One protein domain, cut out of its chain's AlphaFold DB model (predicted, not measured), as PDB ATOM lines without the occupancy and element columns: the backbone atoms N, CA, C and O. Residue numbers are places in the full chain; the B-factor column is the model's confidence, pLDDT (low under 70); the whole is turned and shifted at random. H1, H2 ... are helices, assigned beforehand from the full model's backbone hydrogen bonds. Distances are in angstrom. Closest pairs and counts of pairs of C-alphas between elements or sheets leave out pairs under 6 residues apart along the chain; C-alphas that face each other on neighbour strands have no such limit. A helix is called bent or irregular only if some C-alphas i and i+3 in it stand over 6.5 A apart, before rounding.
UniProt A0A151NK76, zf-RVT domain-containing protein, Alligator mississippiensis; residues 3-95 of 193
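AT A GLANCE: This is residues 3 to 95 of the 193 residues of the protein "zf-RVT domain-containing protein" of Alligator mississippiensis (UniProt A0A151NK76). One long helix, H1, runs along the domain, and the other helices are gathered round it: kinked H2 folds back from its last part, H5 runs back from it at a steep tilt after short H4, and H3 crosses it. Between H2 and H3, residues 42 to 58 make a wide loop without a named element. The 93 printed residues hold five named helices, H1 to H5 in chain order, and no named strand: the class is all helix. The whole is compact, with a radius of gyration of the C-alphas of 12.7 A, yet elongated, spanning 39 by 24 by 22 A.

IN THESE COORDINATES: Find C-alpha 3 at (-51.997, -13.265, 19.937); from there H1, residues 3 to 22, runs 27.6 A to C-alpha 22 at (-25.152, -10.554, 25.647). H2 is residues 25 to 41, 22.0 A long, with a kink of 71 degrees near residue 35; it is irregular, C-alphas 34 and 37 being 7.4 A apart. H3 is residues 59 to 70, 17.5 A, and H4 is residues 78 to 81. H5, residues 84 to 94, runs 15.2 A to C-alpha 94 at (-52.775, -9.517, 32.710).

HOW THE PARTS SIT: Start at the hub, H1. Its residues 16 to 22 touch H2, opposite ways at a steep tilt of 54 degrees; the closest C-alphas, of Val 20 and Ala 28, are 4.5 A apart. Its residues 6 to 14 touch H5, opposite ways at a steep tilt of 49 degrees, with C-alphas 10 and 84 closest at 4.7 A. H1 and H3 only just touch, with 3 pairs of C-alphas within 8 A, Trp 9 and Leu 64 closest at 6.7 A. H4 touches H1 at Met 81 and Ser 14, their closest C-alphas, 5.7 A apart. H2 and H5 are apart. Every O i to N i+4 pair is within hydrogen-bond range in H1 and H5, against 11 of 13 in H2 and 6 of 8 in H3; H4 is too short for one.

THE WHOLE: Look for the farthest C-alphas at Gly 3 and His 50, 39.5 A apart. The printed part has no cut, and H2 to H3 is the long link. Mean pLDDT of the printed part is 82.2; residues 47, 48, 52 and 95 are under 70.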
ATOM      1  N   GLY A   3     -53.110 -12.340  19.699       72.75
ATOM      2  CA  GLY A   3     -51.997 -13.265  19.937       72.75
ATOM      3  C   GLY A   3     -50.767 -13.096  19.035       72.75
ATOM      4  O   GLY A   3     -49.651 -13.278  19.515       72.75
ATOM      5  N   ILE A   4     -50.934 -12.734  17.755       78.94
ATOM      6  CA  ILE A   4     -49.798 -12.558  16.824       78.94
ATOM      7  C   ILE A   4     -49.030 -11.271  17.132       78.94
ATOM      8  O   ILE A   4     -47.801 -11.288  17.154       78.94
ATOM      9  N   LEU A   5     -49.737 -10.175  17.418       80.44
ATOM     10  CA  LEU A   5     -49.105  -8.907  17.784       80.44
ATOM     11  C   LEU A   5     -48.334  -9.045  19.098       80.44
ATOM     12  O   LEU A   5     -47.162  -8.680  19.150       80.44
ATOM     13  N   LEU A   6     -48.938  -9.679  20.110       84.38
ATOM     14  CA  LEU A   6     -48.251 -10.002  21.361       84.38
ATOM     15  C   LEU A   6     -47.017 -10.887  21.120       84.38
ATOM     16  O   LEU A   6     -45.971 -10.673  21.734       84.38
ATOM     17  N   PHE A   7     -47.110 -11.868  20.216       86.44
ATOM     18  CA  PHE A   7     -45.984 -12.734  19.881       86.44
ATOM     19  C   PHE A   7     -44.813 -11.959  19.269       86.44
ATOM     20  O   PHE A   7     -43.682 -12.077  19.752       86.44
ATOM     21  N   LEU A   8     -45.080 -11.155  18.239       87.56
ATOM     22  CA  LEU A   8     -44.069 -10.349  17.553       87.56
ATOM     23  C   LEU A   8     -43.441  -9.333  18.506       87.56
ATOM     24  O   LEU A   8     -42.217  -9.244  18.593       87.56
ATOM     25  N   TRP A   9     -44.272  -8.634  19.279       88.62
ATOM     26  CA  TRP A   9     -43.826  -7.648  20.254       88.62
ATOM     27  C   TRP A   9     -42.926  -8.272  21.326       88.62
ATOM     28  O   TRP A   9     -41.800  -7.816  21.529       88.62
ATOM     29  N   ALA A  10     -43.371  -9.361  21.960       89.81
ATOM     30  CA  ALA A  10     -42.599 -10.037  22.998       89.81
ATOM     31  C   ALA A  10     -41.263 -10.568  22.461       89.81
ATOM     32  O   ALA A  10     -40.251 -10.540  23.163       89.81
ATOM     33  N   THR A  11     -41.253 -11.041  21.213       91.75
ATOM     34  CA  THR A  11     -40.041 -11.516  20.535       91.75
ATOM     35  C   THR A  11     -39.072 -10.367  20.288       91.75
ATOM     36  O   THR A  11     -37.896 -10.476  20.636       91.75
ATOM     37  N   TYR A  12     -39.565  -9.246  19.764       90.88
ATOM     38  CA  TYR A  12     -38.747  -8.076  19.467       90.88
ATOM     39  C   TYR A  12     -38.187  -7.425  20.743       90.88
ATOM     40  O   TYR A  12     -36.981  -7.201  20.837       90.88
ATOM     41  N   ALA A  13     -39.014  -7.231  21.776       89.69
ATOM     42  CA  ALA A  13     -38.578  -6.718  23.076       89.69
ATOM     43  C   ALA A  13     -37.508  -7.621  23.719       89.69
ATOM     44  O   ALA A  13     -36.464  -7.141  24.166       89.69
ATOM     45  N   SER A  14     -37.724  -8.940  23.694       91.81
ATOM     46  CA  SER A  14     -36.764  -9.937  24.182       91.81
ATOM     47  C   SER A  14     -35.440  -9.890  23.427       91.81
ATOM     48  O   SER A  14     -34.382  -9.966  24.052       91.81
ATOM     49  N   MET A  15     -35.483  -9.730  22.106       91.44
ATOM     50  CA  MET A  15     -34.293  -9.617  21.271       91.44
ATOM     51  C   MET A  15     -33.476  -8.369  21.614       91.44
ATOM     52  O   MET A  15     -32.274  -8.489  21.833       91.44
ATOM     53  N   ILE A  16     -34.112  -7.201  21.743       89.19
ATOM     54  CA  ILE A  16     -33.430  -5.952  22.129       89.19
ATOM     55  C   ILE A  16     -32.737  -6.122  23.484       89.19
ATOM     56  O   ILE A  16     -31.564  -5.783  23.620       89.19
ATOM     57  N   CYS A  17     -33.430  -6.704  24.467       88.56
ATOM     58  CA  CYS A  17     -32.860  -6.933  25.794       88.56
ATOM     59  C   CYS A  17     -31.633  -7.853  25.738       88.56
ATOM     60  O   CYS A  17     -30.628  -7.558  26.374       88.56
ATOM     61  N   LYS A  18     -31.687  -8.937  24.953       89.81
ATOM     62  CA  LYS A  18     -30.543  -9.844  24.764       89.81
ATOM     63  C   LYS A  18     -29.373  -9.163  24.067       89.81
ATOM     64  O   LYS A  18     -28.237  -9.340  24.483       89.81
ATOM     65  N   LEU A  19     -29.634  -8.375  23.025       88.75
ATOM     66  CA  LEU A  19     -28.569  -7.701  22.283       88.75
ATOM     67  C   LEU A  19     -27.833  -6.664  23.135       88.75
ATOM     68  O   LEU A  19     -26.652  -6.424  22.916       88.75
ATOM     69  N   VAL A  20     -28.505  -6.059  24.112       83.38
ATOM     70  CA  VAL A  20     -27.863  -5.106  25.022       83.38
ATOM     71  C   VAL A  20     -27.062  -5.801  26.125       83.38
ATOM     72  O   VAL A  20     -26.062  -5.243  26.568       83.38
ATOM     73  N   THR A  21     -27.454  -7.006  26.556       79.50
ATOM     74  CA  THR A  21     -26.767  -7.709  27.653       79.50
ATOM     75  C   THR A  21     -25.717  -8.721  27.205       79.50
ATOM     76  O   THR A  21     -24.761  -8.939  27.939       79.50
ATOM     77  N   ASP A  22     -25.895  -9.346  26.038       79.31
ATOM     78  CA  ASP A  22     -25.152 -10.554  25.647       79.31
ATOM     79  C   ASP A  22     -24.335 -10.384  24.357       79.31
ATOM     80  O   ASP A  22     -23.543 -11.263  24.018       79.31
ATOM     81  N   ALA A  23     -24.549  -9.309  23.591       75.38
ATOM     82  CA  ALA A  23     -23.869  -9.135  22.313       75.38
ATOM     83  C   ALA A  23     -22.453  -8.570  22.477       75.38
ATOM     84  O   ALA A  23     -22.108  -7.952  23.485       75.38
ATOM     85  N   GLU A  24     -21.651  -8.716  21.420       78.50
ATOM     86  CA  GLU A  24     -20.361  -8.043  21.305       78.50
ATOM     87  C   GLU A  24     -20.482  -6.536  21.566       78.50
ATOM     88  O   GLU A  24     -21.487  -5.900  21.227       78.50
ATOM     89  N   ALA A  25     -19.416  -5.941  22.108       78.12
ATOM     90  CA  ALA A  25     -19.412  -4.556  22.580       78.12
ATOM     91  C   ALA A  25     -19.929  -3.540  21.543       78.12
ATOM     92  O   ALA A  25     -20.606  -2.582  21.914       78.12
ATOM     93  N   LYS A  26     -19.656  -3.754  20.247       83.75
ATOM     94  CA  LYS A  26     -20.126  -2.879  19.157       83.75
ATOM     95  C   LYS A  26     -21.643  -2.955  18.973       83.75
ATOM     96  O   LYS A  26     -22.304  -1.920  18.958       83.75
ATOM     97  N   THR A  27     -22.194  -4.165  18.892       83.94
ATOM     98  CA  THR A  27     -23.637  -4.406  18.750       83.94
ATOM     99  C   THR A  27     -24.394  -3.932  19.983       83.94
ATOM    100  O   THR A  27     -25.397  -3.231  19.859       83.94
ATOM    101  N   ALA A  28     -23.873  -4.228  21.176       83.00
ATOM    102  CA  ALA A  28     -24.443  -3.742  22.425       83.00
ATOM    103  C   ALA A  28     -24.439  -2.205  22.483       83.00
ATOM    104  O   ALA A  28     -25.438  -1.606  22.877       83.00
ATOM    105  N   CYS A  29     -23.363  -1.546  22.034       82.38
ATOM    106  CA  CYS A  29     -23.281  -0.084  21.975       82.38
ATOM    107  C   CYS A  29     -24.307   0.510  20.999       82.38
ATOM    108  O   CYS A  29     -25.041   1.425  21.367       82.38
ATOM    109  N   LEU A  30     -24.426  -0.057  19.794       86.31
ATOM    110  CA  LEU A  30     -25.399   0.374  18.788       86.31
ATOM    111  C   LEU A  30     -26.838   0.236  19.302       86.31
ATOM    112  O   LEU A  30     -27.641   1.163  19.199       86.31
ATOM    113  N   MET A  31     -27.156  -0.903  19.917       86.62
ATOM    114  CA  MET A  31     -28.481  -1.142  20.483       86.62
ATOM    115  C   MET A  31     -28.759  -0.245  21.687       86.62
ATOM    116  O   MET A  31     -29.860   0.284  21.806       86.62
ATOM    117  N   THR A  32     -27.762   0.005  22.536       83.50
ATOM    118  CA  THR A  32     -27.880   0.966  23.644       83.50
ATOM    119  C   THR A  32     -28.104   2.384  23.122       83.50
ATOM    120  O   THR A  32     -28.876   3.136  23.711       83.50
ATOM    121  N   TYR A  33     -27.495   2.752  21.994       86.06
ATOM    122  CA  TYR A  33     -27.705   4.054  21.372       86.06
ATOM    123  C   TYR A  33     -29.147   4.219  20.868       86.06
ATOM    124  O   TYR A  33     -29.817   5.174  21.260       86.06
ATOM    125  N   PHE A  34     -29.647   3.275  20.058       86.31
ATOM    126  CA  PHE A  34     -30.971   3.371  19.424       86.31
ATOM    127  C   PHE A  34     -32.141   3.031  20.354       86.31
ATOM    128  O   PHE A  34     -33.153   3.728  20.352       86.31
ATOM    129  N   ALA A  35     -32.021   1.963  21.144       86.62
ATOM    130  CA  ALA A  35     -33.069   1.494  22.051       86.62
ATOM    131  C   ALA A  35     -32.897   2.023  23.485       86.62
ATOM    132  O   ALA A  35     -33.745   1.780  24.341       86.62
ATOM    133  N   GLY A  36     -31.837   2.784  23.772       85.25
ATOM    134  CA  GLY A  36     -31.549   3.274  25.122       85.25
ATOM    135  C   GLY A  36     -32.701   4.058  25.743       85.25
ATOM    136  O   GLY A  36     -32.968   3.909  26.931       85.25
ATOM    137  N   HIS A  37     -33.432   4.845  24.948       85.50
ATOM    138  CA  HIS A  37     -34.598   5.577  25.442       85.50
ATOM    139  C   HIS A  37     -35.684   4.649  26.003       85.50
ATOM    140  O   HIS A  37     -36.131   4.846  27.132       85.50
ATOM    141  N   ILE A  38     -36.089   3.625  25.244       86.62
ATOM    142  CA  ILE A  38     -37.123   2.684  25.693       86.62
ATOM    143  C   ILE A  38     -36.622   1.803  26.841       86.62
ATOM    144  O   ILE A  38     -37.340   1.599  27.809       86.62
ATOM    145  N   LEU A  39     -35.360   1.371  26.807       85.25
ATOM    146  CA  LEU A  39     -34.781   0.504  27.837       85.25
ATOM    147  C   LEU A  39     -34.661   1.197  29.198       85.25
ATOM    148  O   LEU A  39     -34.849   0.547  30.226       85.25
ATOM    149  N   ARG A  40     -34.398   2.510  29.213       83.38
ATOM    150  CA  ARG A  40     -34.461   3.327  30.435       83.38
ATOM    151  C   ARG A  40     -35.885   3.449  30.949       83.38
ATOM    152  O   ARG A  40     -36.113   3.301  32.143       83.38
ATOM    153  N   HIS A  41     -36.838   3.685  30.047       83.56
ATOM    154  CA  HIS A  41     -38.250   3.751  30.415       83.56
ATOM    155  C   HIS A  41     -38.749   2.425  31.003       83.56
ATOM    156  O   HIS A  41     -39.618   2.427  31.867       83.56
ATOM    157  N   TRP A  42     -38.169   1.303  30.570       84.56
ATOM    158  CA  TRP A  42     -38.481  -0.027  31.089       84.56
ATOM    159  C   TRP A  42     -37.684  -0.420  32.340       84.56
ATOM    160  O   TRP A  42     -37.836  -1.538  32.823       84.56
ATOM    161  N   GLY A  43     -36.781   0.436  32.830       80.06
ATOM    162  CA  GLY A  43     -35.914   0.121  33.970       80.06
ATOM    163  C   GLY A  43     -34.911  -1.015  33.715       80.06
ATOM    164  O   GLY A  43     -34.372  -1.586  34.658       80.06
ATOM    165  N   ILE A  44     -34.650  -1.366  32.450       78.56
ATOM    166  CA  ILE A  44     -33.726  -2.450  32.066       78.56
ATOM    167  C   ILE A  44     -32.275  -1.974  32.087       78.56
ATOM    168  O   ILE A  44     -31.361  -2.767  32.306       78.56
ATOM    169  N   PHE A  45     -32.062  -0.683  31.838       73.94
ATOM    170  CA  PHE A  45     -30.742  -0.090  31.717       73.94
ATOM    171  C   PHE A  45     -30.652   1.209  32.517       73.94
ATOM    172  O   PHE A  45     -31.476   2.110  32.342       73.94
ATOM    173  N   THR A  46     -29.617   1.324  33.347       71.38
ATOM    174  CA  THR A  46     -29.323   2.549  34.094       71.38
ATOM    175  C   THR A  46     -28.498   3.496  33.220       71.38
ATOM    176  O   THR A  46     -27.461   3.084  32.693       71.38
ATOM    177  N   PRO A  47     -28.918   4.760  33.036       67.00
ATOM    178  CA  PRO A  47     -28.138   5.725  32.269       67.00
ATOM    179  C   PRO A  47     -26.750   5.931  32.888       67.00
ATOM    180  O   PRO A  47     -26.608   6.064  34.100       67.00
ATOM    181  N   THR A  48     -25.728   5.993  32.037       68.62
ATOM    182  CA  THR A  48     -24.368   6.394  32.419       68.62
ATOM    183  C   THR A  48     -23.906   7.460  31.446       68.62
ATOM    184  O   THR A  48     -24.044   7.256  30.247       68.62
ATOM    185  N   ASN A  49     -23.322   8.563  31.922       71.19
ATOM    186  CA  ASN A  49     -22.933   9.700  31.069       71.19
ATOM    187  C   ASN A  49     -21.712   9.450  30.166       71.19
ATOM    188  O   ASN A  49     -21.230  10.357  29.498       71.19
ATOM    189  N   HIS A  50     -21.210   8.218  30.127       71.88
ATOM    190  CA  HIS A  50     -19.956   7.872  29.463       71.88
ATOM    191  C   HIS A  50     -20.116   7.442  28.001       71.88
ATOM    192  O   HIS A  50     -19.123   7.120  27.352       71.88
ATOM    193  N   ARG A  51     -21.344   7.369  27.475       70.12
ATOM    194  CA  ARG A  51     -21.613   6.906  26.106       70.12
ATOM    195  C   ARG A  51     -22.683   7.767  25.445       70.12
ATOM    196  O   ARG A  51     -23.555   8.251  26.145       70.12
ATOM    197  N   PRO A  52     -22.665   7.959  24.123       68.56
ATOM    198  CA  PRO A  52     -23.759   8.635  23.439       68.56
ATOM    199  C   PRO A  52     -25.037   7.785  23.492       68.56
ATOM    200  O   PRO A  52     -24.987   6.559  23.378       68.56
ATOM    201  N   TRP A  53     -26.193   8.434  23.618       72.94
ATOM    202  CA  TRP A  53     -27.501   7.789  23.487       72.94
ATOM    203  C   TRP A  53     -28.520   8.728  22.858       72.94
ATOM    204  O   TRP A  53     -28.396   9.953  22.922       72.94
ATOM    205  N   ILE A  54     -29.582   8.148  22.304       78.44
ATOM    206  CA  ILE A  54     -30.688   8.929  21.767       78.44
ATOM    207  C   ILE A  54     -31.595   9.459  22.892       78.44
ATOM    208  O   ILE A  54     -31.958   8.743  23.837       78.44
ATOM    209  N   MET A  55     -31.939  10.748  22.811       76.25
ATOM    210  CA  MET A  55     -32.833  11.419  23.767       76.25
ATOM    211  C   MET A  55     -34.314  11.212  23.451       76.25
ATOM    212  O   MET A  55     -35.143  11.292  24.348       76.25
ATOM    213  N   ARG A  56     -34.645  10.927  22.190       78.88
ATOM    214  CA  ARG A  56     -36.002  10.615  21.736       78.88
ATOM    215  C   ARG A  56     -36.010   9.226  21.121       78.88
ATOM    216  O   ARG A  56     -35.131   8.919  20.322       78.88
ATOM    217  N   ALA A  57     -36.976   8.393  21.496       77.25
ATOM    218  CA  ALA A  57     -37.144   7.109  20.829       77.25
ATOM    219  C   ALA A  57     -37.477   7.336  19.345       77.25
ATOM    220  O   ALA A  57     -38.331   8.166  19.037       77.25
ATOM    221  N   PRO A  58     -36.834   6.601  18.427       83.62
ATOM    222  CA  PRO A  58     -37.323   6.471  17.064       83.62
ATOM    223  C   PRO A  58     -38.790   6.018  17.045       83.62
ATOM    224  O   PRO A  58     -39.178   5.166  17.847       83.62
ATOM    225  N   TRP A  59     -39.581   6.540  16.104       83.31
ATOM    226  CA  TRP A  59     -41.028   6.288  16.010       83.31
ATOM    227  C   TRP A  59     -41.383   4.791  15.986       83.31
ATOM    228  O   TRP A  59     -42.360   4.360  16.589       83.31
ATOM    229  N   PHE A  60     -40.543   3.957  15.366       80.56
ATOM    230  CA  PHE A  60     -40.769   2.512  15.278       80.56
ATOM    231  C   PHE A  60     -40.647   1.779  16.628       80.56
ATOM    232  O   PHE A  60     -41.082   0.636  16.755       80.56
ATOM    233  N   TYR A  61     -40.090   2.423  17.656       84.38
ATOM    234  CA  TYR A  61     -40.074   1.916  19.027       84.38
ATOM    235  C   TYR A  61     -41.232   2.446  19.888       84.38
ATOM    236  O   TYR A  61     -41.419   1.975  21.011       84.38
ATOM    237  N   GLU A  62     -42.045   3.383  19.396       83.06
ATOM    238  CA  GLU A  62     -43.201   3.895  20.143       83.06
ATOM    239  C   GLU A  62     -44.254   2.809  20.360       83.06
ATOM    240  O   GLU A  62     -44.762   2.665  21.474       83.06
ATOM    241  N   THR A  63     -44.493   1.968  19.349       83.00
ATOM    242  CA  THR A  63     -45.377   0.799  19.461       83.00
ATOM    243  C   THR A  63     -44.921  -0.141  20.575       83.00
ATOM    244  O   THR A  63     -45.745  -0.666  21.320       83.00
ATOM    245  N   LEU A  64     -43.604  -0.315  20.759       84.50
ATOM    246  CA  LEU A  64     -43.097  -1.148  21.846       84.50
ATOM    247  C   LEU A  64     -43.456  -0.570  23.221       84.50
ATOM    248  O   LEU A  64     -43.843  -1.328  24.108       84.50
ATOM    249  N   ASN A  65     -43.336   0.749  23.388       83.88
ATOM    250  CA  ASN A  65     -43.700   1.448  24.621       83.88
ATOM    251  C   ASN A  65     -45.205   1.432  24.885       83.88
ATOM    252  O   ASN A  65     -45.621   1.338  26.039       83.88
ATOM    253  N   GLN A  66     -46.021   1.534  23.838       83.69
ATOM    254  CA  GLN A  66     -47.467   1.425  23.963       83.69
ATOM    255  C   GLN A  66     -47.857   0.050  24.511       83.69
ATOM    256  O   GLN A  66     -48.466  -0.015  25.575       83.69
ATOM    257  N   CYS A  67     -47.398  -1.032  23.880       80.62
ATOM    258  CA  CYS A  67     -47.676  -2.386  24.358       80.62
ATOM    259  C   CYS A  67     -47.089  -2.641  25.756       80.62
ATOM    260  O   CYS A  67     -47.724  -3.280  26.590       80.62
ATOM    261  N   TYR A  68     -45.900  -2.105  26.056       83.56
ATOM    262  CA  TYR A  68     -45.313  -2.187  27.396       83.56
ATOM    263  C   TYR A  68     -46.242  -1.603  28.471       83.56
ATOM    264  O   TYR A  68     -46.384  -2.183  29.549       83.56
ATOM    265  N   ARG A  69     -46.904  -0.478  28.162       84.00
ATOM    266  CA  ARG A  69     -47.894   0.145  29.047       84.00
ATOM    267  C   ARG A  69     -49.197  -0.641  29.109       84.00
ATOM    268  O   ARG A  69     -49.674  -0.879  30.213       84.00
ATOM    269  N   GLU A  70     -49.727  -1.060  27.963       82.06
ATOM    270  CA  GLU A  70     -50.982  -1.820  27.853       82.06
ATOM    271  C   GLU A  70     -50.934  -3.123  28.659       82.06
ATOM    272  O   GLU A  70     -51.860  -3.416  29.406       82.06
ATOM    273  N   TYR A  71     -49.820  -3.857  28.603       80.31
ATOM    274  CA  TYR A  71     -49.638  -5.101  29.361       80.31
ATOM    275  C   TYR A  71     -49.081  -4.889  30.784       80.31
ATOM    276  O   TYR A  71     -48.779  -5.854  31.493       80.31
ATOM    277  N   GLY A  72     -48.928  -3.637  31.228       80.62
ATOM    278  CA  GLY A  72     -48.517  -3.286  32.590       80.62
ATOM    279  C   GLY A  72     -47.082  -3.687  32.966       80.62
ATOM    280  O   GLY A  72     -46.782  -3.971  34.127       80.62
ATOM    281  N   LEU A  73     -46.155  -3.759  32.021       83.25
ATOM    282  CA  LEU A  73     -44.858  -4.400  32.255       83.25
ATOM    283  C   LEU A  73     -43.830  -3.511  32.987       83.25
ATOM    284  O   LEU A  73     -42.664  -3.895  33.074       83.25
ATOM    285  N   GLN A  74     -44.256  -2.384  33.579       79.69
ATOM    286  CA  GLN A  74     -43.408  -1.365  34.231       79.69
ATOM    287  C   GLN A  74     -42.483  -1.916  35.329       79.69
ATOM    288  O   GLN A  74     -41.397  -1.394  35.541       79.69
ATOM    289  N   ASN A  75     -42.897  -2.993  36.001       74.25
ATOM    290  CA  ASN A  75     -42.163  -3.590  37.126       74.25
ATOM    291  C   ASN A  75     -41.475  -4.913  36.761       74.25
ATOM    292  O   ASN A  75     -41.089  -5.690  37.635       74.25
ATOM    293  N   VAL A  76     -41.374  -5.228  35.470       81.88
ATOM    294  CA  VAL A  76     -40.777  -6.481  35.015       81.88
ATOM    295  C   VAL A  76     -39.269  -6.321  34.891       81.88
ATOM    296  O   VAL A  76     -38.769  -5.582  34.048       81.88
ATOM    297  N   GLY A  77     -38.538  -7.087  35.701       81.38
ATOM    298  CA  GLY A  77     -37.080  -7.064  35.703       81.38
ATOM    299  C   GLY A  77     -36.430  -7.527  34.383       81.38
ATOM    300  O   GLY A  77     -37.019  -8.296  33.609       81.38
ATOM    301  N   PRO A  78     -35.163  -7.139  34.153       79.19
ATOM    302  CA  PRO A  78     -34.441  -7.371  32.899       79.19
ATOM    303  C   PRO A  78     -34.283  -8.860  32.553       79.19
ATOM    304  O   PRO A  78     -34.369  -9.250  31.389       79.19
ATOM    305  N   VAL A  79     -34.123  -9.725  33.559       84.06
ATOM    306  CA  VAL A  79     -34.014 -11.186  33.379       84.06
ATOM    307  C   VAL A  79     -35.272 -11.770  32.734       84.06
ATOM    308  O   VAL A  79     -35.192 -12.659  31.883       84.06
ATOM    309  N   THR A  80     -36.439 -11.255  33.114       85.25
ATOM    310  CA  THR A  80     -37.729 -11.717  32.601       85.25
ATOM    311  C   THR A  80     -37.998 -11.137  31.216       85.25
ATOM    312  O   THR A  80     -38.403 -11.877  30.318       85.25
ATOM    313  N   MET A  81     -37.677  -9.856  31.002       86.81
ATOM    314  CA  MET A  81     -37.799  -9.193  29.695       86.81
ATOM    315  C   MET A  81     -36.912  -9.830  28.616       86.81
ATOM    316  O   MET A  81     -37.240  -9.794  27.436       86.81
ATOM    317  N   ARG A  82     -35.828 -10.518  28.989       89.06
ATOM    318  CA  ARG A  82     -35.001 -11.293  28.045       89.06
ATOM    319  C   ARG A  82     -35.684 -12.538  27.488       89.06
ATOM    320  O   ARG A  82     -35.185 -13.096  26.512       89.06
ATOM    321  N   LYS A  83     -36.802 -12.999  28.047       91.25
ATOM    322  CA  LYS A  83     -37.492 -14.220  27.606       91.25
ATOM    323  C   LYS A  83     -38.869 -13.871  27.041       91.25
ATOM    324  O   LYS A  83     -39.814 -13.694  27.801       91.25
ATOM    325  N   HIS A  84     -39.012 -13.872  25.712       90.12
ATOM    326  CA  HIS A  84     -40.296 -13.581  25.050       90.12
ATOM    327  C   HIS A  84     -41.453 -14.441  25.587       90.12
ATOM    328  O   HIS A  84     -42.545 -13.934  25.807       90.12
ATOM    329  N   ARG A  85     -41.210 -15.726  25.882       89.44
ATOM    330  CA  ARG A  85     -42.222 -16.616  26.465       89.44
ATOM    331  C   ARG A  85     -42.690 -16.137  27.841       89.44
ATOM    332  O   ARG A  85     -43.878 -16.173  28.117       89.44
ATOM    333  N   LYS A  86     -41.777 -15.634  28.680       89.56
ATOM    334  CA  LYS A  86     -42.122 -15.080  29.998       89.56
ATOM    335  C   LYS A  86     -42.912 -13.786  29.869       89.56
ATOM    336  O   LYS A  86     -43.887 -13.599  30.584       89.56
ATOM    337  N   ILE A  87     -42.521 -12.932  28.927       87.75
ATOM    338  CA  ILE A  87     -43.274 -11.729  28.580       87.75
ATOM    339  C   ILE A  87     -44.707 -12.092  28.158       87.75
ATOM    340  O   ILE A  87     -45.654 -11.518  28.681       87.75
ATOM    341  N   GLN A  88     -44.873 -13.077  27.271       87.50
ATOM    342  CA  GLN A  88     -46.190 -13.561  26.843       87.50
ATOM    343  C   GLN A  88     -46.993 -14.164  27.994       87.50
ATOM    344  O   GLN A  88     -48.183 -13.906  28.086       87.50
ATOM    345  N   GLU A  89     -46.368 -14.956  28.868       86.31
ATOM    346  CA  GLU A  89     -47.019 -15.512  30.061       86.31
ATOM    347  C   GLU A  89     -47.564 -14.392  30.960       86.31
ATOM    348  O   GLU A  89     -48.721 -14.442  31.357       86.31
ATOM    349  N   MET A  90     -46.777 -13.343  31.221       82.38
ATOM    350  CA  MET A  90     -47.226 -12.199  32.025       82.38
ATOM    351  C   MET A  90     -48.289 -11.361  31.326       82.38
ATOM    352  O   MET A  90     -49.246 -10.950  31.970       82.38
ATOM    353  N   ALA A  91     -48.130 -11.116  30.026       82.12
ATOM    354  CA  ALA A  91     -49.128 -10.411  29.240       82.12
ATOM    355  C   ALA A  91     -50.450 -11.181  29.233       82.12
ATOM    356  O   ALA A  91     -51.480 -10.575  29.443       82.12
ATOM    357  N   ARG A  92     -50.428 -12.514  29.116       79.19
ATOM    358  CA  ARG A  92     -51.631 -13.361  29.188       79.19
ATOM    359  C   ARG A  92     -52.253 -13.439  30.579       79.19
ATOM    360  O   ARG A  92     -53.457 -13.592  30.678       79.19
ATOM    361  N   LEU A  93     -51.451 -13.365  31.643       76.00
ATOM    362  CA  LEU A  93     -51.961 -13.280  33.019       76.00
ATOM    363  C   LEU A  93     -52.667 -11.943  33.293       76.00
ATOM    364  O   LEU A  93     -53.453 -11.853  34.230       76.00
ATOM    365  N   ARG A  94     -52.324 -10.903  32.524       73.19
ATOM    366  CA  ARG A  94     -52.775  -9.517  32.710       73.19
ATOM    367  C   ARG A  94     -53.739  -9.029  31.646       73.19
ATOM    368  O   ARG A  94     -54.452  -8.064  31.902       73.19
ATOM    369  N   ASP A  95     -53.786  -9.704  30.502       65.50
ATOM    370  CA  ASP A  95     -55.000  -9.862  29.726       65.50
ATOM    371  C   ASP A  95     -55.983 -10.485  30.709       65.50
ATOM    372  O   ASP A  95     -56.096 -11.703  30.843       65.50
TER     373      ASP A  95